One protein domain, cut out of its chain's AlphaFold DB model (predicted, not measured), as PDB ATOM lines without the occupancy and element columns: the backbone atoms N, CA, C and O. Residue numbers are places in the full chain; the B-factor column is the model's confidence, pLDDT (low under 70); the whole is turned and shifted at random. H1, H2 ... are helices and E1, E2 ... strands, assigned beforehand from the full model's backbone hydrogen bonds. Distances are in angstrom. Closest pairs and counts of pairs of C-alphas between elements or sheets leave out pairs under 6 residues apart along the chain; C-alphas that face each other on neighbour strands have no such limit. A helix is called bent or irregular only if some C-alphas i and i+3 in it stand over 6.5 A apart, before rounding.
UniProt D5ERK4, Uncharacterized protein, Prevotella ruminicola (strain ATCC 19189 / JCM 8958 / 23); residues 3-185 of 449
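This is residues 3 to 185 of the 449 residues of an uncharacterized protein of Prevotella ruminicola (strain ATCC 19189 / JCM 8958 / 23) (UniProt D5ERK4). A long four-stranded antiparallel sheet, in the order E5 E6 E7 E8, curls round helix H2, and H3 packs on its edge strand E8. A smaller mixed sheet, E1 E2 E3 E4, is partly face to face with it, the strands of the two crossed at 44 degrees, while H1 stands off the small sheet. The printed part has 183 residues, with three named helices and eight named strands in the chain order E1 H1 E2 E3 E4 E5 E6 E7 E8 H2 H3, mixed in class. It is compact, with a radius of gyration of the C-alphas of 17.9 A, and spans 58 by 40 by 29 A.

E1, residues 3 to 5, H1, residues 18 to 23, and E2, residues 31 to 40, form a strand-helix-strand unit, two parallel neighbour strands with a helix between, its crossover right-handed; N 4 and O 35 are 2.8 A apart. H1 is not on the sheet and touches no helix. E2, E3, residues 43 to 52, and E4, residues 58 to 60, form a meander, each strand the antiparallel neighbour of the one before, with N 36 and O 47 at 2.8 A and N 50 and O 59 at 3.0 A, within hydrogen-bond range. E5, residues 63 to 65, E6, residues 68 to 81, E7, residues 89 to 102, and E8, residues 116 to 129, form another, with N 63 and O 70 at 3.0 A, N 76 and O 95 at 2.8 A, and N 94 and O 124 at 2.8 A. Successive strands in each meander are hairpins. The two strongly twisted sheets form a sandwich, two sheets face to face, 10.7 A centre to centre where they face each other; the closest C-alphas of E3 and E6 are Phe 44 and Ile 75, 5.8 A. H2, residues 140 to 157, is on one face of the sheet E5 E6 E7 E8, in two layers; its closest C-alpha pair with E8 is Pro 140 and Val 122, 6.9 A. H3, residues 167 to 178, is on that sheet too, with Asn 175 and Val 122 the closest C-alphas to E8, 5.4 A. H2, with residues 140 to 148 alone, touches H3 in a helical hairpin, at a shallow tilt of 32 degrees, opposite ways; their closest C-alphas are Pro 140 and Thr 178, 5.9 A. Every O i to N i+4 pair is within hydrogen-bond range in H3, 1 of 2 in H1 and 12 of 14 in H2.

E1 begins at C-alpha 3, (23.410, 124.169, 74.172). E2 and E3 each measure 27.2 A, and E3 bends by 58 degrees at residue 49. E6 measures 35.8 A and bends by 66 degrees at residue 71; E7 measures 40.4 A and E8 41.3 A. H2, 24.1 A, is only just irregular, C-alphas 146 and 149 being 6.9 A apart. H3, 16.8 A, ends at C-alpha 178, (27.794, 109.047, 70.065).

The C-alphas farthest apart are those of Gly 85 and Ser 109, 58.7 A. The printed part has no cut; the links E1 to H1 and E7 to E8 are long. Mean pLDDT of the printed part is 73.3, and 57 residues are under 70, among them 3 to 29, 106 to 113 and 177 to 185.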
ATOM      1  N   LEU A   3      21.982 124.345  74.423       54.09
ATOM      2  CA  LEU A   3      23.410 124.169  74.172       54.09
ATOM      3  C   LEU A   3      23.824 125.276  73.214       54.09
ATOM      4  O   LEU A   3      23.287 125.381  72.113       54.09
ATOM      5  N   ILE A   4      24.728 126.121  73.683       52.06
ATOM      6  CA  ILE A   4      25.214 127.290  72.971       52.06
ATOM      7  C   ILE A   4      26.579 126.917  72.409       52.06
ATOM      8  O   ILE A   4      27.513 126.627  73.156       52.06
ATOM      9  N   ASN A   5      26.707 126.892  71.089       52.19
ATOM     10  CA  ASN A   5      28.010 126.750  70.464       52.19
ATOM     11  C   ASN A   5      28.308 127.979  69.612       52.19
ATOM     12  O   ASN A   5      27.536 128.334  68.724       52.19
ATOM     13  N   ASN A   6      29.459 128.595  69.866       44.19
ATOM     14  CA  ASN A   6      29.917 129.756  69.116       44.19
ATOM     15  C   ASN A   6      30.676 129.371  67.820       44.19
ATOM     16  O   ASN A   6      31.176 130.268  67.144       44.19
ATOM     17  N   GLN A   7      30.778 128.076  67.447       44.06
ATOM     18  CA  GLN A   7      31.405 127.588  66.196       44.06
ATOM     19  C   GLN A   7      30.782 126.293  65.608       44.06
ATOM     20  O   GLN A   7      30.382 125.388  66.330       44.06
ATOM     21  N   GLU A   8      30.807 126.143  64.274       41.53
ATOM     22  CA  GLU A   8      30.181 125.075  63.443       41.53
ATOM     23  C   GLU A   8      30.586 123.604  63.735       41.53
ATOM     24  O   GLU A   8      30.065 122.674  63.119       41.53
ATOM     25  N   VAL A   9      31.515 123.348  64.657       44.97
ATOM     26  CA  VAL A   9      32.213 122.051  64.780       44.97
ATOM     27  C   VAL A   9      31.450 121.028  65.645       44.97
ATOM     28  O   VAL A   9      31.558 119.822  65.425       44.97
ATOM     29  N   ILE A  10      30.630 121.484  66.600       43.84
ATOM     30  CA  ILE A  10      29.818 120.639  67.498       43.84
ATOM     31  C   ILE A  10      28.387 121.172  67.455       43.84
ATOM     32  O   ILE A  10      27.974 121.978  68.275       43.84
ATOM     33  N   GLU A  11      27.648 120.790  66.427       39.38
ATOM     34  CA  GLU A  11      26.290 121.277  66.180       39.38
ATOM     35  C   GLU A  11      25.388 121.196  67.425       39.38
ATOM     36  O   GLU A  11      24.958 120.111  67.823       39.38
ATOM     37  N   VAL A  12      25.093 122.359  68.010       43.00
ATOM     38  CA  VAL A  12      23.827 122.620  68.686       43.00
ATOM     39  C   VAL A  12      23.480 124.093  68.483       43.00
ATOM     40  O   VAL A  12      24.255 124.950  68.884       43.00
ATOM     41  N   SER A  13      22.365 124.336  67.784       37.19
ATOM     42  CA  SER A  13      21.687 125.625  67.535       37.19
ATOM     43  C   SER A  13      22.581 126.863  67.328       37.19
ATOM     44  O   SER A  13      23.134 127.427  68.267       37.19
ATOM     45  N   ASN A  14      22.651 127.330  66.078       38.88
ATOM     46  CA  ASN A  14      23.379 128.534  65.676       38.88
ATOM     47  C   ASN A  14      22.794 129.806  66.340       38.88
ATOM     48  O   ASN A  14      21.577 129.946  66.457       38.88
ATOM     49  N   TYR A  15      23.659 130.739  66.757       39.34
ATOM     50  CA  TYR A  15      23.332 131.877  67.643       39.34
ATOM     51  C   TYR A  15      22.336 132.896  67.052       39.34
ATOM     52  O   TYR A  15      21.710 133.650  67.798       39.34
ATOM     53  N   THR A  16      22.194 132.956  65.725       43.00
ATOM     54  CA  THR A  16      21.425 134.008  65.038       43.00
ATOM     55  C   THR A  16      19.906 133.826  65.093       43.00
ATOM     56  O   THR A  16      19.215 134.833  65.191       43.00
ATOM     57  N   ASP A  17      19.395 132.589  65.156       49.66
ATOM     58  CA  ASP A  17      17.941 132.297  65.199       49.66
ATOM     59  C   ASP A  17      17.455 131.795  66.569       49.66
ATOM     60  O   ASP A  17      16.267 131.583  66.798       49.66
ATOM     61  N   PHE A  18      18.372 131.610  67.514       51.06
ATOM     62  CA  PHE A  18      18.101 130.984  68.805       51.06
ATOM     63  C   PHE A  18      17.027 131.712  69.639       51.06
ATOM     64  O   PHE A  18      16.121 131.087  70.192       51.06
ATOM     65  N   TYR A  19      17.094 133.044  69.705       55.03
ATOM     66  CA  TYR A  19      16.126 133.849  70.459       55.03
ATOM     67  C   TYR A  19      14.767 133.977  69.760       55.03
ATOM     68  O   TYR A  19      13.787 134.306  70.424       55.03
ATOM     69  N   GLU A  20      14.701 133.752  68.448       53.06
ATOM     70  CA  GLU A  20      13.432 133.687  67.715       53.06
ATOM     71  C   GLU A  20      12.770 132.327  67.944       53.06
ATOM     72  O   GLU A  20      11.602 132.280  68.310       53.06
ATOM     73  N   GLN A  21      13.546 131.238  67.884       49.28
ATOM     74  CA  GLN A  21      13.064 129.882  68.168       49.28
ATOM     75  C   GLN A  21      12.546 129.729  69.602       49.28
ATOM     76  O   GLN A  21      11.533 129.079  69.807       49.28
ATOM     77  N   ILE A  22      13.191 130.341  70.603       49.69
ATOM     78  CA  ILE A  22      12.721 130.298  72.001       49.69
ATOM     79  C   ILE A  22      11.367 130.990  72.186       49.69
ATOM     80  O   ILE A  22      10.575 130.533  73.002       49.69
ATOM     81  N   LYS A  23      11.062 132.050  71.430       53.06
ATOM     82  CA  LYS A  23       9.758 132.731  71.538       53.06
ATOM     83  C   LYS A  23       8.583 131.853  71.101       53.06
ATOM     84  O   LYS A  23       7.453 132.163  71.455       53.06
ATOM     85  N   GLU A  24       8.835 130.793  70.333       47.56
ATOM     86  CA  GLU A  24       7.805 129.855  69.871       47.56
ATOM     87  C   GLU A  24       7.440 128.790  70.921       47.56
ATOM     88  O   GLU A  24       6.461 128.067  70.736       47.56
ATOM     89  N   TYR A  25       8.194 128.683  72.023       48.62
ATOM     90  CA  TYR A  25       7.947 127.710  73.089       48.62
ATOM     91  C   TYR A  25       7.435 128.396  74.360       48.62
ATOM     92  O   TYR A  25       8.071 129.307  74.886       48.62
ATOM     93  N   ASP A  26       6.324 127.897  74.907       43.56
ATOM     94  CA  ASP A  26       5.860 128.272  76.245       43.56
ATOM     95  C   ASP A  26       6.736 127.589  77.307       43.56
ATOM     96  O   ASP A  26       6.640 126.381  77.548       43.56
ATOM     97  N   PHE A  27       7.611 128.363  77.950       49.84
ATOM     98  CA  PHE A  27       8.404 127.895  79.086       49.84
ATOM     99  C   PHE A  27       7.666 128.153  80.402       49.84
ATOM    100  O   PHE A  27       7.117 129.224  80.631       49.84
ATOM    101  N   ILE A  28       7.699 127.168  81.302       47.81
ATOM    102  CA  ILE A  28       7.087 127.262  82.639       47.81
ATOM    103  C   ILE A  28       7.958 128.102  83.604       47.81
ATOM    104  O   ILE A  28       7.471 128.548  84.639       47.81
ATOM    105  N   ALA A  29       9.239 128.329  83.279       61.72
ATOM    106  CA  ALA A  29      10.198 129.067  84.105       61.72
ATOM    107  C   ALA A  29      11.049 130.042  83.272       61.72
ATOM    108  O   ALA A  29      11.410 129.730  82.136       61.72
ATOM    109  N   ASP A  30      11.409 131.179  83.877       70.31
ATOM    110  CA  ASP A  30      12.193 132.248  83.241       70.31
ATOM    111  C   ASP A  30      13.684 131.911  83.081       70.31
ATOM    112  O   ASP A  30      14.355 132.507  82.240       70.31
ATOM    113  N   ASP A  31      14.206 130.953  83.852       72.69
ATOM    114  CA  ASP A  31      15.610 130.540  83.817       72.69
ATOM    115  C   ASP A  31      15.752 129.131  83.234       72.69
ATOM    116  O   ASP A  31      15.204 128.151  83.748       72.69
ATOM    117  N   VAL A  32      16.531 129.008  82.157       76.00
ATOM    118  CA  VAL A  32      16.734 127.745  81.436       76.00
ATOM    119  C   VAL A  32      18.201 127.316  81.544       76.00
ATOM    120  O   VAL A  32      19.090 128.136  81.316       76.00
ATOM    121  N   PRO A  33      18.506 126.040  81.852       78.75
ATOM    122  CA  PRO A  33      19.889 125.584  81.934       78.75
ATOM    123  C   PRO A  33      20.572 125.653  80.565       78.75
ATOM    124  O   PRO A  33      19.998 125.193  79.565       78.75
ATOM    125  N   PHE A  34      21.802 126.168  80.532       81.56
ATOM    126  CA  PHE A  34      22.639 126.254  79.341       81.56
ATOM    127  C   PHE A  34      24.007 125.593  79.535       81.56
ATOM    128  O   PHE A  34      24.589 125.649  80.614       81.56
ATOM    129  N   VAL A  35      24.552 125.026  78.462       79.81
ATOM    130  CA  VAL A  35      25.984 124.716  78.356       79.81
ATOM    131  C   VAL A  35      26.523 125.442  77.138       79.81
ATOM    132  O   VAL A  35      26.003 125.269  76.039       79.81
ATOM    133  N   GLU A  36      27.555 126.249  77.333       79.81
ATOM    134  CA  GLU A  36      28.245 126.988  76.286       79.81
ATOM    135  C   GLU A  36      29.644 126.426  76.065       79.81
ATOM    136  O   GLU A  36      30.398 126.219  77.015       79.81
ATOM    137  N   ILE A  37      29.990 126.166  74.806       77.00
ATOM    138  CA  ILE A  37      31.296 125.632  74.420       77.00
ATOM    139  C   ILE A  37      32.007 126.671  73.553       77.00
ATOM    140  O   ILE A  37      31.578 126.971  72.440       77.00
ATOM    141  N   GLU A  38      33.130 127.185  74.048       75.00
ATOM    142  CA  GLU A  38      34.003 128.109  73.328       75.00
ATOM    143  C   GLU A  38      35.330 127.443  72.967       75.00
ATOM    144  O   GLU A  38      36.001 126.854  73.813       75.00
ATOM    145  N   HIS A  39      35.774 127.600  71.721       68.81
ATOM    146  CA  HIS A  39      37.104 127.170  71.302       68.81
ATOM    147  C   HIS A  39      38.100 128.340  71.376       68.81
ATOM    148  O   HIS A  39      37.984 129.321  70.639       68.81
ATOM    149  N   LYS A  40      39.115 128.239  72.245       70.25
ATOM    150  CA  LYS A  40      40.211 129.216  72.370       70.25
ATOM    151  C   LYS A  40      41.560 128.540  72.154       70.25
ATOM    152  O   LYS A  40      41.996 127.753  72.987       70.25
ATOM    153  N   LYS A  41      42.249 128.898  71.059       57.62
ATOM    154  CA  LYS A  41      43.661 128.550  70.774       57.62
ATOM    155  C   LYS A  41      44.027 127.089  71.128       57.62
ATOM    156  O   LYS A  41      45.001 126.867  71.839       57.62
ATOM    157  N   ASN A  42      43.254 126.120  70.626       55.38
ATOM    158  CA  ASN A  42      43.393 124.660  70.821       55.38
ATOM    159  C   ASN A  42      42.779 124.063  72.099       55.38
ATOM    160  O   ASN A  42      42.875 122.853  72.295       55.38
ATOM    161  N   ASN A  43      42.126 124.864  72.941       66.19
ATOM    162  CA  ASN A  43      41.383 124.380  74.102       66.19
ATOM    163  C   ASN A  43      39.891 124.681  73.964       66.19
ATOM    164  O   ASN A  43      39.497 125.703  73.402       66.19
ATOM    165  N   PHE A  44      39.072 123.802  74.532       77.25
ATOM    166  CA  PHE A  44      37.650 124.044  74.720       77.25
ATOM    167  C   PHE A  44      37.411 124.550  76.139       77.25
ATOM    168  O   PHE A  44      37.808 123.908  77.112       77.25
ATOM    169  N   ILE A  45      36.769 125.707  76.249       81.56
ATOM    170  CA  ILE A  45      36.239 126.236  77.499       81.56
ATOM    171  C   ILE A  45      34.753 125.922  77.502       81.56
ATOM    172  O   ILE A  45      34.054 126.222  76.538       81.56
ATOM    173  N   CYS A  46      34.293 125.271  78.564       82.75
ATOM    174  CA  CYS A  46      32.882 124.980  78.757       82.75
ATOM    175  C   CYS A  46      32.373 125.824  79.920       82.75
ATOM    176  O   CYS A  46      32.840 125.640  81.046       82.75
ATOM    177  N   SER A  47      31.424 126.708  79.641       85.12
ATOM    178  CA  SER A  47      30.635 127.414  80.650       85.12
ATOM    179  C   SER A  47      29.294 126.705  80.798       85.12
ATOM    180  O   SER A  47      28.740 126.189  79.829       85.12
ATOM    181  N   LEU A  48      28.768 126.632  82.013       87.94
ATOM    182  CA  LEU A  48      27.466 126.032  82.280       87.94
ATOM    183  C   LEU A  48      26.749 126.846  83.354       87.94
ATOM    184  O   LEU A  48      27.400 127.479  84.185       87.94
ATOM    185  N   GLY A  49      25.423 126.875  83.298       86.31
ATOM    186  CA  GLY A  49      24.632 127.721  84.182       86.31
ATOM    187  C   GLY A  49      23.194 127.872  83.738       86.31
ATOM    188  O   GLY A  49      22.647 126.987  83.081       86.31
ATOM    189  N   TYR A  50      22.590 129.002  84.086       81.94
ATOM    190  CA  TYR A  50      21.226 129.352  83.699       81.94
ATOM    191  C   TYR A  50      21.222 130.637  82.880       81.94
ATOM    192  O   TYR A  50      21.996 131.556  83.147       81.94
ATOM    193  N   ILE A  51      20.380 130.672  81.850       81.88
ATOM    194  CA  ILE A  51      20.116 131.872  81.067       81.88
ATOM    195  C   ILE A  51      18.667 132.275  81.273       81.88
ATOM    196  O   ILE A  51      17.759 131.455  81.105       81.88
ATOM    197  N   ASN A  52      18.464 133.540  81.617       80.56
ATOM    198  CA  ASN A  52      17.132 134.095  81.701       80.56
ATOM    199  C   ASN A  52      16.609 134.351  80.282       80.56
ATOM    200  O   ASN A  52      17.215 135.110  79.523       80.56
ATOM    201  N   ILE A  53      15.504 133.721  79.888       71.50
ATOM    202  CA  ILE A  53      14.983 133.828  78.513       71.50
ATOM    203  C   ILE A  53      14.471 135.234  78.171       71.50
ATOM    204  O   ILE A  53      14.530 135.634  77.006       71.50
ATOM    205  N   ASN A  54      14.042 136.010  79.170       72.69
ATOM    206  CA  ASN A  54      13.512 137.359  78.977       72.69
ATOM    207  C   ASN A  54      14.628 138.413  78.938       72.69
ATOM    208  O   ASN A  54      14.660 139.253  78.036       72.69
ATOM    209  N   THR A  55      15.560 138.372  79.897       79.81
ATOM    210  CA  THR A  55      16.645 139.365  80.022       79.81
ATOM    211  C   THR A  55      17.906 138.985  79.248       79.81
ATOM    212  O   THR A  55      18.743 139.849  78.988       79.81
ATOM    213  N   LYS A  56      18.035 137.714  78.841       74.06
ATOM    214  CA  LYS A  56      19.224 137.111  78.209       74.06
ATOM    215  C   LYS A  56      20.468 137.093  79.100       74.06
ATOM    216  O   LYS A  56      21.568 136.823  78.614       74.06
ATOM    217  N   GLU A  57      20.313 137.386  80.386       80.00
ATOM    218  CA  GLU A  57      21.403 137.355  81.352       80.00
ATOM    219  C   GLU A  57      21.833 135.909  81.615       80.00
ATOM    220  O   GLU A  57      20.994 135.029  81.818       80.00
ATOM    221  N   LYS A  58      23.147 135.662  81.581       82.25
ATOM    222  CA  LYS A  58      23.749 134.357  81.864       82.25
ATOM    223  C   LYS A  58      24.356 134.374  83.258       82.25
ATOM    224  O   LYS A  58      25.179 135.232  83.565       82.25
ATOM    225  N   VAL A  59      24.013 133.374  84.058       85.75
ATOM    226  CA  VAL A  59      24.594 133.144  85.379       85.75
ATOM    227  C   VAL A  59      25.346 131.818  85.340       85.75
ATOM    228  O   VAL A  59      24.729 130.761  85.225       85.75
ATOM    229  N   GLU A  60      26.679 131.873  85.406       86.25
ATOM    230  CA  GLU A  60      27.545 130.687  85.422       86.25
ATOM    231  C   GLU A  60      27.558 130.047  86.814       86.25
ATOM    232  O   GLU A  60      28.194 130.539  87.746       86.25
ATOM    233  N   VAL A  61      26.837 128.941  86.952       86.94
ATOM    234  CA  VAL A  61      26.695 128.168  88.190       86.94
ATOM    235  C   VAL A  61      26.457 126.707  87.847       86.94
ATOM    236  O   VAL A  61      26.068 126.374  86.737       86.94
ATOM    237  N   GLU A  62      26.652 125.817  88.811       88.00
ATOM    238  CA  GLU A  62      26.373 124.394  88.627       88.00
ATOM    239  C   GLU A  62      24.891 124.164  88.280       88.00
ATOM    240  O   GLU A  62      23.999 124.750  88.895       88.00
ATOM    241  N   ILE A  63      24.624 123.302  87.297       86.94
ATOM    242  CA  ILE A  63      23.261 123.030  86.827       86.94
ATOM    243  C   ILE A  63      22.638 121.940  87.690       86.94
ATOM    244  O   ILE A  63      23.241 120.891  87.904       86.94
ATOM    245  N   MET A  64      21.397 122.153  88.111       85.88
ATOM    246  CA  MET A  64      20.571 121.163  88.787       85.88
ATOM    247  C   MET A  64      19.385 120.744  87.913       85.88
ATOM    248  O   MET A  64      18.619 121.596  87.458       85.88
ATOM    249  N   ILE A  65      19.231 119.436  87.684       83.44
ATOM    250  CA  ILE A  65      18.097 118.838  86.963       83.44
ATOM    251  C   ILE A  65      17.574 117.655  87.772       83.44
ATOM    252  O   ILE A  65      18.195 116.587  87.799       83.44
ATOM    253  N   GLY A  66      16.423 117.848  88.417       83.88
ATOM    254  CA  GLY A  66      15.876 116.877  89.364       83.88
ATOM    255  C   GLY A  66      16.887 116.586  90.473       83.88
ATOM    256  O   GLY A  66      17.372 117.501  91.133       83.88
ATOM    257  N   ASN A  67      17.266 115.320  90.610       87.25
ATOM    258  CA  ASN A  67      18.206 114.820  91.609       87.25
ATOM    259  C   ASN A  67      19.657 114.757  91.098       87.25
ATOM    260  O   ASN A  67      20.503 114.117  91.726       87.25
ATOM    261  N   ILE A  68      19.963 115.372  89.952       89.25
ATOM    262  CA  ILE A  68      21.290 115.326  89.330       89.25
ATOM    263  C   ILE A  68      21.853 116.734  89.213       89.25
ATOM    264  O   ILE A  68      21.306 117.592  88.519       89.25
ATOM    265  N   LYS A  69      23.002 116.936  89.850       90.44
ATOM    266  CA  LYS A  69      23.805 118.146  89.744       90.44
ATOM    267  C   LYS A  69      24.935 117.930  88.749       90.44
ATOM    268  O   LYS A  69      25.610 116.906  88.799       90.44
ATOM    269  N   ILE A  70      25.180 118.910  87.892       90.12
ATOM    270  CA  ILE A  70      26.258 118.911  86.905       90.12
ATOM    271  C   ILE A  70      27.187 120.058  87.257       90.12
ATOM    272  O   ILE A  70      26.819 121.229  87.161       90.12
ATOM    273  N   SER A  71      28.388 119.705  87.697       90.88
ATOM    274  CA  SER A  71      29.346 120.670  88.234       90.88
ATOM    275  C   SER A  71      30.332 121.161  87.185       90.88
ATOM    276  O   SER A  71      30.795 122.298  87.247       90.88
ATOM    277  N   LYS A  72      30.680 120.307  86.214       92.19
ATOM    278  CA  LYS A  72      31.722 120.612  85.234       92.19
ATOM    279  C   LYS A  72      31.604 119.751  83.986       92.19
ATOM    280  O   LYS A  72      31.350 118.554  84.072       92.19
ATOM    281  N   ILE A  73      31.898 120.343  82.833       89.38
ATOM    282  CA  ILE A  73      32.100 119.628  81.571       89.38
ATOM    283  C   ILE A  73      33.497 119.976  81.059       89.38
ATOM    284  O   ILE A  73      33.881 121.142  81.040       89.38
ATOM    285  N   THR A  74      34.276 118.973  80.663       89.56
ATOM    286  CA  THR A  74      35.565 119.182  79.990       89.56
ATOM    287  C   THR A  74      35.583 118.489  78.647       89.56
ATOM    288  O   THR A  74      35.158 117.340  78.553       89.56
ATOM    289  N   ILE A  75      36.122 119.165  77.634       86.12
ATOM    290  CA  ILE A  75      36.252 118.639  76.274       86.12
ATOM    291  C   ILE A  75      37.720 118.719  75.867       86.12
ATOM    292  O   ILE A  75      38.367 119.755  76.031       86.12
ATOM    293  N   LYS A  76      38.253 117.621  75.334       85.12
ATOM    294  CA  LYS A  76      39.622 117.524  74.822       85.12
ATOM    295  C   LYS A  76      39.612 117.000  73.396       85.12
ATOM    296  O   LYS A  76      38.842 116.100  73.076       85.12
ATOM    297  N   VAL A  77      40.497 117.536  72.559       82.44
ATOM    298  CA  VAL A  77      40.806 116.954  71.248       82.44
ATOM    299  C   VAL A  77      41.928 115.953  71.436       82.44
ATOM    300  O   VAL A  77      43.020 116.320  71.862       82.44
ATOM    301  N   ASN A  78      41.665 114.697  71.102       76.25
ATOM    302  CA  ASN A  78      42.652 113.632  71.221       76.25
ATOM    303  C   ASN A  78      43.526 113.537  69.977       76.25
ATOM    304  O   ASN A  78      44.741 113.385  70.073       76.25
ATOM    305  N   LYS A  79      42.894 113.568  68.798       79.19
ATOM    306  CA  LYS A  79      43.561 113.303  67.522       79.19
ATOM    307  C   LYS A  79      42.781 113.900  66.356       79.19
ATOM    308  O   LYS A  79      41.557 114.011  66.412       79.19
ATOM    309  N   ARG A  80      43.504 114.223  65.285       81.00
ATOM    310  CA  ARG A  80      42.963 114.490  63.952       81.00
ATOM    311  C   ARG A  80      43.547 113.475  62.973       81.00
ATOM    312  O   ARG A  80      44.758 113.267  62.969       81.00
ATOM    313  N   GLU A  81      42.701 112.845  62.170       82.31
ATOM    314  CA  GLU A  81      43.098 111.866  61.152       82.31
ATOM    315  C   GLU A  81      42.562 112.265  59.780       82.31
ATOM    316  O   GLU A  81      41.454 112.784  59.680       82.31
ATOM    317  N   SER A  82      43.325 111.995  58.722       78.25
ATOM    318  CA  SER A  82      42.856 112.107  57.338       78.25
ATOM    319  C   SER A  82      42.520 110.706  56.822       78.25
ATOM    320  O   SER A  82      43.433 109.888  56.677       78.25
ATOM    321  N   PRO A  83      41.239 110.379  56.583       69.00
ATOM    322  CA  PRO A  83      40.862 109.075  56.069       69.00
ATOM    323  C   PRO A  83      41.325 108.908  54.615       69.00
ATOM    324  O   PRO A  83      41.038 109.732  53.755       69.00
ATOM    325  N   TYR A  84      42.048 107.814  54.362       61.00
ATOM    326  CA  TYR A  84      42.288 107.213  53.041       61.00
ATOM    327  C   TYR A  84      42.617 108.173  51.884       61.00
ATOM    328  O   TYR A  84      42.062 108.056  50.797       61.00
ATOM    329  N   GLY A  85      43.564 109.093  52.091       63.25
ATOM    330  CA  GLY A  85      44.152 109.879  51.000       63.25
ATOM    331  C   GLY A  85      43.240 110.936  50.372       63.25
ATOM    332  O   GLY A  85      43.654 111.547  49.391       63.25
ATOM    333  N   ASP A  86      42.048 111.181  50.926       74.12
ATOM    334  CA  ASP A  86      41.208 112.317  50.544       74.12
ATOM    335  C   ASP A  86      41.635 113.564  51.346       74.12
ATOM    336  O   ASP A  86      41.383 113.633  52.553       74.12
ATOM    337  N   PRO A  87      42.296 114.556  50.718       74.69
ATOM    338  CA  PRO A  87      42.769 115.754  51.408       74.69
ATOM    339  C   PRO A  87      41.629 116.650  51.910       74.69
ATOM    340  O   PRO A  87      41.857 117.477  52.797       74.69
ATOM    341  N   ASN A  88      40.412 116.484  51.386       80.19
ATOM    342  CA  ASN A  88      39.255 117.284  51.779       80.19
ATOM    343  C   ASN A  88      38.483 116.683  52.955       80.19
ATOM    344  O   ASN A  88      37.559 117.319  53.470       80.19
ATOM    345  N   SER A  89      38.868 115.488  53.399       81.75
ATOM    346  CA  SER A  89      38.202 114.773  54.477       81.75
ATOM    347  C   SER A  89      39.109 114.638  55.698       81.75
ATOM    348  O   SER A  89      40.315 114.410  55.594       81.75
ATOM    349  N   TYR A  90      38.536 114.775  56.894       80.44
ATOM    350  CA  TYR A  90      39.243 114.508  58.146       80.44
ATOM    351  C   TYR A  90      38.291 114.096  59.270       80.44
ATOM    352  O   TYR A  90      37.127 114.476  59.294       80.44
ATOM    353  N   ILE A  91      38.801 113.334  60.234       81.62
ATOM    354  CA  ILE A  91      38.101 112.944  61.458       81.62
ATOM    355  C   ILE A  91      38.765 113.650  62.635       81.62
ATOM    356  O   ILE A  91      39.992 113.627  62.758       81.62
ATOM    357  N   ILE A  92      37.969 114.260  63.510       80.12
ATOM    358  CA  ILE A  92      38.433 114.742  64.815       80.12
ATOM    359  C   ILE A  92      37.874 113.834  65.908       80.12
ATOM    360  O   ILE A  92      36.680 113.541  65.933       80.12
ATOM    361  N   PHE A  93      38.745 113.409  66.819       81.69
ATOM    362  CA  PHE A  93      38.392 112.615  67.988       81.69
ATOM    363  C   PHE A  93      38.355 113.504  69.228       81.69
ATOM    364  O   PHE A  93      39.370 114.096  69.603       81.69
ATOM    365  N   TYR A  94      37.198 113.559  69.873       82.44
ATOM    366  CA  TYR A  94      36.933 114.298  71.098       82.44
ATOM    367  C   TYR A  94      36.764 113.344  72.279       82.44
ATOM    368  O   TYR A  94      36.142 112.290  72.141       82.44
ATOM    369  N   SER A  95      37.254 113.751  73.447       86.06
ATOM    370  CA  SER A  95      36.873 113.182  74.741       86.06
ATOM    371  C   SER A  95      36.122 114.220  75.556       86.06
ATOM    372  O   SER A  95      36.606 115.337  75.741       86.06
ATOM    373  N   TYR A  96      34.970 113.821  76.070       87.31
ATOM    374  CA  TYR A  96      34.139 114.575  76.992       87.31
ATOM    375  C   TYR A  96      34.224 113.912  78.364       87.31
ATOM    376  O   TYR A  96      34.097 112.695  78.453       87.31
ATOM    377  N   SER A  97      34.371 114.708  79.417       90.69
ATOM    378  CA  SER A  97      34.170 114.262  80.800       90.69
ATOM    379  C   SER A  97      33.136 115.171  81.445       90.69
ATOM    380  O   SER A  97      33.336 116.388  81.522       90.69
ATOM    381  N   ILE A  98      32.010 114.593  81.857       90.44
ATOM    382  CA  ILE A  98      30.878 115.317  82.440       90.44
ATOM    383  C   ILE A  98      30.758 114.907  83.905       90.44
ATOM    384  O   ILE A  98      30.423 113.766  84.215       90.44
ATOM    385  N   HIS A  99      31.074 115.838  84.800       94.00
ATOM    386  CA  HIS A  99      31.099 115.619  86.241       94.00
ATOM    387  C   HIS A  99      29.707 115.816  86.829       94.00
ATOM    388  O   HIS A  99      29.107 116.886  86.680       94.00
ATOM    389  N   THR A 100      29.216 114.785  87.513       92.75
ATOM    390  CA  THR A 100      27.872 114.767  88.084       92.75
ATOM    391  C   THR A 100      27.876 114.322  89.539       92.75
ATOM    392  O   THR A 100      28.624 113.423  89.915       92.75
ATOM    393  N   SER A 101      26.990 114.923  90.329       91.38
ATOM    394  CA  SER A 101      26.676 114.508  91.695       91.38
ATOM    395  C   SER A 101      25.197 114.132  91.748       91.38
ATOM    396  O   SER A 101      24.335 114.936  91.385       91.38
ATOM    397  N   ILE A 102      24.894 112.907  92.169       90.56
ATOM    398  CA  ILE A 102      23.559 112.308  92.060       90.56
ATOM    399  C   ILE A 102      23.020 112.024  93.464       90.56
ATOM    400  O   ILE A 102      23.716 111.431  94.292       90.56
ATOM    401  N   TYR A 103      21.784 112.449  93.732       87.12
ATOM    402  CA  TYR A 103      21.152 112.420  95.054       87.12
ATOM    403  C   TYR A 103      20.017 111.377  95.125       87.12
ATOM    404  O   TYR A 103      19.288 111.173  94.161       87.12
ATOM    405  N   ASP A 104      19.849 110.712  96.278       79.00
ATOM    406  CA  ASP A 104      18.804 109.683  96.504       79.00
ATOM    407  C   ASP A 104      17.371 110.229  96.501       79.00
ATOM    408  O   ASP A 104      16.416 109.485  96.302       79.00
ATOM    409  N   SER A 105      17.212 111.505  96.824       71.88
ATOM    410  CA  SER A 105      15.927 112.183  96.959       71.88
ATOM    411  C   SER A 105      16.090 113.630  96.529       71.88
ATOM    412  O   SER A 105      17.223 114.114  96.447       71.88
ATOM    413  N   ASP A 106      14.965 114.323  96.356       64.56
ATOM    414  CA  ASP A 106      14.945 115.733  95.980       64.56
ATOM    415  C   ASP A 106      15.931 116.535  96.841       64.56
ATOM    416  O   ASP A 106      15.884 116.505  98.078       64.56
ATOM    417  N   TYR A 107      16.879 117.199  96.183       59.97
ATOM    418  CA  TYR A 107      18.029 117.846  96.813       59.97
ATOM    419  C   TYR A 107      17.623 118.857  97.884       59.97
ATOM    420  O   TYR A 107      18.311 119.007  98.898       59.97
ATOM    421  N   GLN A 108      16.471 119.506  97.694       60.78
ATOM    422  CA  GLN A 108      15.931 120.466  98.652       60.78
ATOM    423  C   GLN A 108      15.626 119.829 100.018       60.78
ATOM    424  O   GLN A 108      15.739 120.498 101.045       60.78
ATOM    425  N   SER A 109      15.305 118.533 100.045       57.31
ATOM    426  CA  SER A 109      14.872 117.811 101.246       57.31
ATOM    427  C   SER A 109      16.011 117.191 102.069       57.31
ATOM    428  O   SER A 109      15.817 116.925 103.252       57.31
ATOM    429  N   ASN A 110      17.205 116.968 101.494       54.34
ATOM    430  CA  ASN A 110      18.241 116.135 102.128       54.34
ATOM    431  C   ASN A 110      19.688 116.584 101.854       54.34
ATOM    432  O   ASN A 110      20.531 115.804 101.411       54.34
ATOM    433  N   LYS A 111      20.033 117.820 102.240       54.06
ATOM    434  CA  LYS A 111      21.416 118.350 102.180       54.06
ATOM    435  C   LYS A 111      22.471 117.520 102.944       54.06
ATOM    436  O   LYS A 111      23.663 117.734 102.750       54.06
ATOM    437  N   TRP A 112      22.053 116.600 103.819       54.91
ATOM    438  CA  TRP A 112      22.935 115.829 104.708       54.91
ATOM    439  C   TRP A 112      23.377 114.470 104.152       54.91
ATOM    440  O   TRP A 112      24.361 113.909 104.637       54.91
ATOM    441  N   LYS A 113      22.677 113.915 103.152       63.41
ATOM    442  CA  LYS A 113      23.108 112.670 102.503       63.41
ATOM    443  C   LYS A 113      24.175 112.985 101.460       63.41
ATOM    444  O   LYS A 113      23.984 113.862 100.623       63.41
ATOM    445  N   LYS A 114      25.301 112.266 101.514       75.62
ATOM    446  CA  LYS A 114      26.369 112.422 100.521       75.62
ATOM    447  C   LYS A 114      25.867 111.943  99.153       75.62
ATOM    448  O   LYS A 114      25.379 110.813  99.088       75.62
ATOM    449  N   PRO A 115      25.990 112.759  98.093       85.44
ATOM    450  CA  PRO A 115      25.694 112.306  96.743       85.44
ATOM    451  C   PRO A 115      26.688 111.231  96.300       85.44
ATOM    452  O   PRO A 115      27.791 111.111  96.845       85.44
ATOM    453  N   ILE A 116      26.306 110.478  95.271       88.44
ATOM    454  CA  ILE A 116      27.259 109.693  94.492       88.44
ATOM    455  C   ILE A 116      27.848 110.602  93.423       88.44
ATOM    456  O   ILE A 116      27.122 111.149  92.593       88.44
ATOM    457  N   GLU A 117      29.168 110.748  93.446       91.56
ATOM    458  CA  GLU A 117      29.909 111.390  92.366       91.56
ATOM    459  C   GLU A 117      30.122 110.378  91.238       91.56
ATOM    460  O   GLU A 117      30.652 109.288  91.466       91.56
ATOM    461  N   HIS A 118      29.731 110.746  90.020       92.31
ATOM    462  CA  HIS A 118      29.986 109.965  88.813       92.31
ATOM    463  C   HIS A 118      30.465 110.874  87.683       92.31
ATOM    464  O   HIS A 118      29.975 111.995  87.515       92.31
ATOM    465  N   ILE A 119      31.428 110.388  86.902       92.94
ATOM    466  CA  ILE A 119      31.965 111.097  85.740       92.94
ATOM    467  C   ILE A 119      31.580 110.299  84.501       92.94
ATOM    468  O   ILE A 119      32.050 109.179  84.317       92.94
ATOM    469  N   PHE A 120      30.740 110.882  83.648       89.81
ATOM    470  CA  PHE A 120      30.436 110.299  82.346       89.81
ATOM    471  C   PHE A 120      31.559 110.657  81.370       89.81
ATOM    472  O   PHE A 120      31.632 111.794  80.893       89.81
ATOM    473  N   ASP A 121      32.428 109.688  81.087       86.56
ATOM    474  CA  ASP A 121      33.488 109.806  80.084       86.56
ATOM    475  C   ASP A 121      32.994 109.297  78.725       86.56
ATOM    476  O   ASP A 121      32.606 108.133  78.575       86.56
ATOM    477  N   VAL A 122      33.009 110.172  77.719       83.12
ATOM    478  CA  VAL A 122      32.478 109.878  76.384       83.12
ATOM    479  C   VAL A 122      33.489 110.222  75.310       83.12
ATOM    480  O   VAL A 122      33.997 111.340  75.257       83.12
ATOM    481  N   ASN A 123      33.728 109.283  74.401       81.19
ATOM    482  CA  ASN A 123      34.511 109.538  73.202       81.19
ATOM    483  C   ASN A 123      33.592 109.725  71.996       81.19
ATOM    484  O   ASN A 123      32.650 108.966  71.788       81.19
ATOM    485  N   GLN A 124      33.888 110.734  71.184       80.62
ATOM    486  CA  GLN A 124      33.172 110.995  69.946       80.62
ATOM    487  C   GLN A 124      34.163 111.229  68.816       80.62
ATOM    488  O   GLN A 124      35.078 112.042  68.928       80.62
ATOM    489  N   SER A 125      33.938 110.553  67.702       78.69
ATOM    490  CA  SER A 125      34.552 110.868  66.420       78.69
ATOM    491  C   SER A 125      33.588 111.753  65.622       78.69
ATOM    492  O   SER A 125      32.383 111.510  65.631       78.69
ATOM    493  N   ILE A 126      34.089 112.796  64.961       78.31
ATOM    494  CA  ILE A 126      33.301 113.612  64.026       78.31
ATOM    495  C   ILE A 126      34.030 113.648  62.691       78.31
ATOM    496  O   ILE A 126      35.189 114.063  62.629       78.31
ATOM    497  N   PHE A 127      33.343 113.210  61.638       77.75
ATOM    498  CA  PHE A 127      33.832 113.259  60.266       77.75
ATOM    499  C   PHE A 127      33.470 114.594  59.606       77.75
ATOM    500  O   PHE A 127      32.338 115.079  59.698       77.75
ATOM    501  N   PHE A 128      34.456 115.165  58.926       77.00
ATOM    502  CA  PHE A 128      34.353 116.385  58.149       77.00
ATOM    503  C   PHE A 128      34.718 116.094  56.704       77.00
ATOM    504  O   PHE A 128      35.712 115.410  56.448       77.00
ATOM    505  N   LYS A 129      33.961 116.683  55.781       79.12
ATOM    506  CA  LYS A 129      34.207 116.657  54.343       79.12
ATOM    507  C   LYS A 129      34.048 118.057  53.772       79.12
ATOM    508  O   LYS A 129      33.095 118.757  54.103       79.12
ATOM    509  N   ASP A 130      35.016 118.488  52.970       78.81
ATOM    510  CA  ASP A 130      35.079 119.842  52.403       78.81
ATOM    511  C   ASP A 130      34.929 120.935  53.484       78.81
ATOM    512  O   ASP A 130      34.270 121.958  53.302       78.81
ATOM    513  N   GLY A 131      35.507 120.683  54.666       68.62
ATOM    514  CA  GLY A 131      35.438 121.575  55.826       68.62
ATOM    515  C   GLY A 131      34.103 121.573  56.580       68.62
ATOM    516  O   GLY A 131      34.020 122.206  57.628       68.62
ATOM    517  N   LYS A 132      33.090 120.839  56.111       71.44
ATOM    518  CA  LYS A 132      31.768 120.747  56.741       71.44
ATOM    519  C   LYS A 132      31.616 119.454  57.529       71.44
ATOM    520  O   LYS A 132      32.073 118.398  57.099       71.44
ATOM    521  N   LYS A 133      30.949 119.537  58.680       72.69
ATOM    522  CA  LYS A 133      30.536 118.366  59.459       72.69
ATOM    523  C   LYS A 133      29.525 117.563  58.638       72.69
ATOM    524  O   LYS A 133      28.522 118.128  58.203       72.69
ATOM    525  N   GLU A 134      29.741 116.260  58.464       68.25
ATOM    526  CA  GLU A 134      28.670 115.417  57.926       68.25
ATOM    527  C   GLU A 134      27.568 115.219  58.980       68.25
ATOM    528  O   GLU A 134      27.814 114.869  60.138       68.25
ATOM    529  N   SER A 135      26.337 115.546  58.584       58.47
ATOM    530  CA  SER A 135      25.173 115.671  59.464       58.47
ATOM    531  C   SER A 135      24.671 114.324  59.990       58.47
ATOM    532  O   SER A 135      24.708 113.323  59.279       58.47
ATOM    533  N   GLY A 136      24.098 114.323  61.201       59.59
ATOM    534  CA  GLY A 136      23.322 113.189  61.731       59.59
ATOM    535  C   GLY A 136      23.639 112.780  63.170       59.59
ATOM    536  O   GLY A 136      22.912 111.972  63.743       59.59
ATOM    537  N   ILE A 137      24.693 113.334  63.778       60.69
ATOM    538  CA  ILE A 137      25.164 112.900  65.100       60.69
ATOM    539  C   ILE A 137      25.030 114.030  66.109       60.69
ATOM    540  O   ILE A 137      25.643 115.097  65.979       60.69
ATOM    541  N   LYS A 138      24.201 113.759  67.119       63.78
ATOM    542  CA  LYS A 138      23.953 114.631  68.265       63.78
ATOM    543  C   LYS A 138      25.185 114.655  69.177       63.78
ATOM    544  O   LYS A 138      25.873 113.649  69.334       63.78
ATOM    545  N   SER A 139      25.461 115.806  69.786       72.69
ATOM    546  CA  SER A 139      26.524 115.942  70.793       72.69
ATOM    547  C   SER A 139      26.298 114.974  71.975       72.69
ATOM    548  O   SER A 139      25.149 114.819  72.400       72.69
ATOM    549  N   PRO A 140      27.353 114.367  72.559       76.88
ATOM    550  CA  PRO A 140      27.263 113.573  73.786       76.88
ATOM    551  C   PRO A 140      26.570 114.299  74.928       76.88
ATOM    552  O   PRO A 140      25.794 113.702  75.668       76.88
ATOM    553  N   ILE A 141      26.803 115.609  75.025       79.12
ATOM    554  CA  ILE A 141      26.159 116.471  76.010       79.12
ATOM    555  C   ILE A 141      24.654 116.493  75.724       79.12
ATOM    556  O   ILE A 141      23.858 116.133  76.582       79.12
ATOM    557  N   HIS A 142      24.239 116.787  74.489       76.75
ATOM    558  CA  HIS A 142      22.818 116.737  74.124       76.75
ATOM    559  C   HIS A 142      22.181 115.383  74.460       76.75
ATOM    560  O   HIS A 142      21.083 115.344  75.011       76.75
ATOM    561  N   PHE A 143      22.858 114.275  74.156       77.50
ATOM    562  CA  PHE A 143      22.354 112.935  74.441       77.50
ATOM    563  C   PHE A 143      22.208 112.667  75.947       77.50
ATOM    564  O   PHE A 143      21.162 112.182  76.380       77.50
ATOM    565  N   LEU A 144      23.220 113.023  76.746       83.44
ATOM    566  CA  LEU A 144      23.184 112.886  78.201       83.44
ATOM    567  C   LEU A 144      21.948 113.588  78.775       83.44
ATOM    568  O   LEU A 144      21.174 112.987  79.512       83.44
ATOM    569  N   PHE A 145      21.732 114.843  78.395       79.25
ATOM    570  CA  PHE A 145      20.649 115.650  78.945       79.25
ATOM    571  C   PHE A 145      19.260 115.309  78.397       79.25
ATOM    572  O   PHE A 145      18.279 115.503  79.105       79.25
ATOM    573  N   SER A 146      19.156 114.825  77.156       73.69
ATOM    574  CA  SER A 146      17.860 114.463  76.560       73.69
ATOM    575  C   SER A 146      17.389 113.060  76.933       73.69
ATOM    576  O   SER A 146      16.186 112.843  76.991       73.69
ATOM    577  N   ASN A 147      18.310 112.124  77.194       79.44
ATOM    578  CA  ASN A 147      17.957 110.713  77.377       79.44
ATOM    579  C   ASN A 147      18.440 110.124  78.706       79.44
ATOM    580  O   ASN A 147      17.709 109.374  79.340       79.44
ATOM    581  N   VAL A 148      19.663 110.424  79.149       86.50
ATOM    582  CA  VAL A 148      20.231 109.765  80.340       86.50
ATOM    583  C   VAL A 148      19.774 110.422  81.631       86.50
ATOM    584  O   VAL A 148      19.276 109.736  82.516       86.50
ATOM    585  N   ILE A 149      19.910 111.743  81.739       87.94
ATOM    586  CA  ILE A 149      19.501 112.498  82.928       87.94
ATOM    587  C   ILE A 149      18.003 112.321  83.221       87.94
ATOM    588  O   ILE A 149      17.679 112.045  84.377       87.94
ATOM    589  N   PRO A 150      17.085 112.420  82.236       87.12
ATOM    590  CA  PRO A 150      15.669 112.165  82.479       87.12
ATOM    591  C   PRO A 150      15.401 110.739  82.966       87.12
ATOM    592  O   PRO A 150      14.752 110.569  83.991       87.12
ATOM    593  N   GLU A 151      15.965 109.716  82.310       88.31
ATOM    594  CA  GLU A 151      15.739 108.325  82.726       88.31
ATOM    595  C   GLU A 151      16.329 108.021  84.115       88.31
ATOM    596  O   GLU A 151      15.735 107.257  84.875       88.31
ATOM    597  N   ILE A 152      17.482 108.597  84.479       89.69
ATOM    598  CA  ILE A 152      18.033 108.452  85.836       89.69
ATOM    599  C   ILE A 152      17.113 109.125  86.860       89.69
ATOM    600  O   ILE A 152      16.844 108.527  87.899       89.69
ATOM    601  N   ASN A 153      16.599 110.323  86.575       88.12
ATOM    602  CA  ASN A 153      15.635 110.981  87.456       88.12
ATOM    603  C   ASN A 153      14.359 110.142  87.632       88.12
ATOM    604  O   ASN A 153      13.975 109.889  88.765       88.12
ATOM    605  N   GLU A 154      13.794 109.579  86.558       88.88
ATOM    606  CA  GLU A 154      12.640 108.667  86.657       88.88
ATOM    607  C   GLU A 154      12.917 107.441  87.546       88.88
ATOM    608  O   GLU A 154      12.026 106.937  88.231       88.88
ATOM    609  N   ILE A 155      14.148 106.918  87.528       87.31
ATOM    610  CA  ILE A 155      14.557 105.800  88.391       87.31
ATOM    611  C   ILE A 155      14.589 106.234  89.858       87.31
ATOM    612  O   ILE A 155      14.114 105.498  90.726       87.31
ATOM    613  N   LEU A 156      15.132 107.418  90.135       86.44
ATOM    614  CA  LEU A 156      15.202 107.978  91.483       86.44
ATOM    615  C   LEU A 156      13.801 108.313  92.018       86.44
ATOM    616  O   LEU A 156      13.503 108.004  93.170       86.44
ATOM    617  N   ASP A 157      12.908 108.822  91.167       85.25
ATOM    618  CA  ASP A 157      11.510 109.118  91.503       85.25
ATOM    619  C   ASP A 157      10.711 107.853  91.865       85.25
ATOM    620  O   ASP A 157       9.789 107.898  92.679       85.25
ATOM    621  N   LYS A 158      11.107 106.685  91.336       83.62
ATOM    622  CA  LYS A 158      10.579 105.369  91.750       83.62
ATOM    623  C   LYS A 158      11.083 104.914  93.132       83.62
ATOM    624  O   LYS A 158      10.729 103.822  93.576       83.62
ATOM    625  N   GLY A 159      11.911 105.708  93.812       80.12
ATOM    626  CA  GLY A 159      12.472 105.404  95.130       80.12
ATOM    627  C   GLY A 159      13.691 104.477  95.099       80.12
ATOM    628  O   GLY A 159      14.075 103.925  96.134       80.12
ATOM    629  N   ILE A 160      14.305 104.272  93.930       81.69
ATOM    630  CA  ILE A 160      15.550 103.511  93.817       81.69
ATOM    631  C   ILE A 160      16.703 104.386  94.300       81.69
ATOM    632  O   ILE A 160      16.952 105.450  93.749       81.69
ATOM    633  N   ILE A 161      17.439 103.922  95.308       82.75
ATOM    634  CA  ILE A 161      18.610 104.643  95.819       82.75
ATOM    635  C   ILE A 161      19.754 104.660  94.798       82.75
ATOM    636  O   ILE A 161      19.983 103.690  94.071       82.75
ATOM    637  N   THR A 162      20.529 105.739  94.798       82.56
ATOM    638  CA  THR A 162      21.644 105.996  93.876       82.56
ATOM    639  C   THR A 162      22.678 104.876  93.852       82.56
ATOM    640  O   THR A 162      23.194 104.544  92.789       82.56
ATOM    641  N   HIS A 163      22.936 104.227  94.994       80.19
ATOM    642  CA  HIS A 163      23.874 103.101  95.099       80.19
ATOM    643  C   HIS A 163      23.480 101.894  94.234       80.19
ATOM    644  O   HIS A 163      24.322 101.070  93.881       80.19
ATOM    645  N   ASN A 164      22.200 101.788  93.878       78.19
ATOM    646  CA  ASN A 164      21.694 100.732  93.020       78.19
ATOM    647  C   ASN A 164      21.749 101.107  91.535       78.19
ATOM    648  O   ASN A 164      21.523 100.237  90.704       78.19
ATOM    649  N   ILE A 165      22.056 102.347  91.153       84.12
ATOM    650  CA  ILE A 165      22.154 102.718  89.736       84.12
ATOM    651  C   ILE A 165      23.380 102.049  89.108       84.12
ATOM    652  O   ILE A 165      24.487 102.088  89.643       84.12
ATOM    653  N   ASN A 166      23.192 101.441  87.938       80.12
ATOM    654  CA  ASN A 166      24.275 100.800  87.205       80.12
ATOM    655  C   ASN A 166      24.935 101.797  86.245       80.12
ATOM    656  O   ASN A 166      24.601 101.853  85.062       80.12
ATOM    657  N   PHE A 167      25.890 102.585  86.736       81.31
ATOM    658  CA  PHE A 167      26.573 103.590  85.912       81.31
ATOM    659  C   PHE A 167      27.315 103.010  84.704       81.31
ATOM    660  O   PHE A 167      27.332 103.637  83.651       81.31
ATOM    661  N   GLN A 168      27.794 101.763  84.784       75.62
ATOM    662  CA  GLN A 168      28.433 101.095  83.643       75.62
ATOM    663  C   GLN A 168      27.483 100.933  82.448       75.62
ATOM    664  O   GLN A 168      27.917 101.000  81.298       75.62
ATOM    665  N   TYR A 169      26.189 100.715  82.705       78.50
ATOM    666  CA  TYR A 169      25.180 100.668  81.647       78.50
ATOM    667  C   TYR A 169      25.026 102.035  80.972       78.50
ATOM    668  O   TYR A 169      24.996 102.118  79.744       78.50
ATOM    669  N   TRP A 170      24.962 103.105  81.764       82.50
ATOM    670  CA  TRP A 170      24.774 104.463  81.258       82.50
ATOM    671  C   TRP A 170      25.988 104.972  80.483       82.50
ATOM    672  O   TRP A 170      25.817 105.483  79.377       82.50
ATOM    673  N   ASP A 171      27.201 104.745  80.993       79.81
ATOM    674  CA  ASP A 171      28.450 105.085  80.301       79.81
ATOM    675  C   ASP A 171      28.505 104.429  78.917       79.81
ATOM    676  O   ASP A 171      28.845 105.062  77.914       79.81
ATOM    677  N   ARG A 172      28.102 103.156  78.843       74.44
ATOM    678  CA  ARG A 172      28.045 102.400  77.594       74.44
ATOM    679  C   ARG A 172      26.996 102.954  76.635       74.44
ATOM    680  O   ARG A 172      27.318 103.227  75.483       74.44
ATOM    681  N   LYS A 173      25.764 103.152  77.114       77.00
ATOM    682  CA  LYS A 173      24.650 103.667  76.307       77.00
ATOM    683  C   LYS A 173      25.000 105.008  75.660       77.00
ATOM    684  O   LYS A 173      24.663 105.220  74.499       77.00
ATOM    685  N   ILE A 174      25.689 105.895  76.383       77.75
ATOM    686  CA  ILE A 174      26.123 107.184  75.834       77.75
ATOM    687  C   ILE A 174      27.196 106.980  74.762       77.75
ATOM    688  O   ILE A 174      27.003 107.444  73.643       77.75
ATOM    689  N   ASN A 175      28.282 106.259  75.070       74.75
ATOM    690  CA  ASN A 175      29.398 106.061  74.135       74.75
ATOM    691  C   ASN A 175      28.966 105.398  72.815       74.75
ATOM    692  O   ASN A 175      29.439 105.776  71.747       74.75
ATOM    693  N   GLU A 176      28.046 104.436  72.871       70.31
ATOM    694  CA  GLU A 176      27.571 103.721  71.681       70.31
ATOM    695  C   GLU A 176      26.712 104.571  70.748       70.31
ATOM    696  O   GLU A 176      26.718 104.360  69.537       70.31
ATOM    697  N   LEU A 177      25.957 105.520  71.298       67.25
ATOM    698  CA  LEU A 177      25.060 106.377  70.521       67.25
ATOM    699  C   LEU A 177      25.758 107.638  70.004       67.25
ATOM    700  O   LEU A 177      25.191 108.359  69.183       67.25
ATOM    701  N   THR A 178      26.986 107.891  70.461       66.19
ATOM    702  CA  THR A 178      27.794 109.047  70.065       66.19
ATOM    703  C   THR A 178      28.936 108.714  69.111       66.19
ATOM    704  O   THR A 178      29.514 109.643  68.547       66.19
ATOM    705  N   ASP A 179      29.274 107.436  68.909       64.50
ATOM    706  CA  ASP A 179      30.312 107.039  67.954       64.50
ATOM    707  C   ASP A 179      29.783 107.075  66.508       64.50
ATOM    708  O   ASP A 179      28.778 106.451  66.164       64.50
ATOM    709  N   SER A 180      30.468 107.851  65.664       53.62
ATOM    710  CA  SER A 180      30.127 108.079  64.256       53.62
ATOM    711  C   SER A 180      30.700 107.047  63.300       53.62
ATOM    712  O   SER A 180      30.364 107.051  62.113       53.62
ATOM    713  N   SER A 181      31.610 106.204  63.783       55.09
ATOM    714  CA  SER A 181      32.421 105.395  62.893       55.09
ATOM    715  C   SER A 181      31.596 104.287  62.221       55.09
ATOM    716  O   SER A 181      30.825 103.567  62.857       55.09
ATOM    717  N   SER A 182      31.788 104.106  60.910       46.19
ATOM    718  CA  SER A 182      31.200 103.012  60.114       46.19
ATOM    719  C   SER A 182      31.643 101.611  60.568       46.19
ATOM    720  O   SER A 182      31.170 100.610  60.034       46.19
ATOM    721  N   PHE A 183      32.535 101.537  61.559       47.22
ATOM    722  CA  PHE A 183      33.053 100.314  62.162       47.22
ATOM    723  C   PHE A 183      32.193  99.790  63.316       47.22
ATOM    724  O   PHE A 183      32.401  98.659  63.759       47.22
ATOM    725  N   VAL A 184      31.229 100.574  63.809       52.50
ATOM    726  CA  VAL A 184      30.330 100.111  64.866       52.50
ATOM    727  C   VAL A 184      29.177  99.326  64.245       52.50
ATOM    728  O   VAL A 184      28.237  99.885  63.679       52.50
ATOM    729  N   ASP A 185      29.246  97.999  64.361       54.25
ATOM    730  CA  ASP A 185      28.176  97.095  63.943       54.25
ATOM    731  C   ASP A 185      26.913  97.341  64.792       54.25
ATOM    732  O   ASP A 185      26.766  96.865  65.923       54.25
TER     733      ASP A 185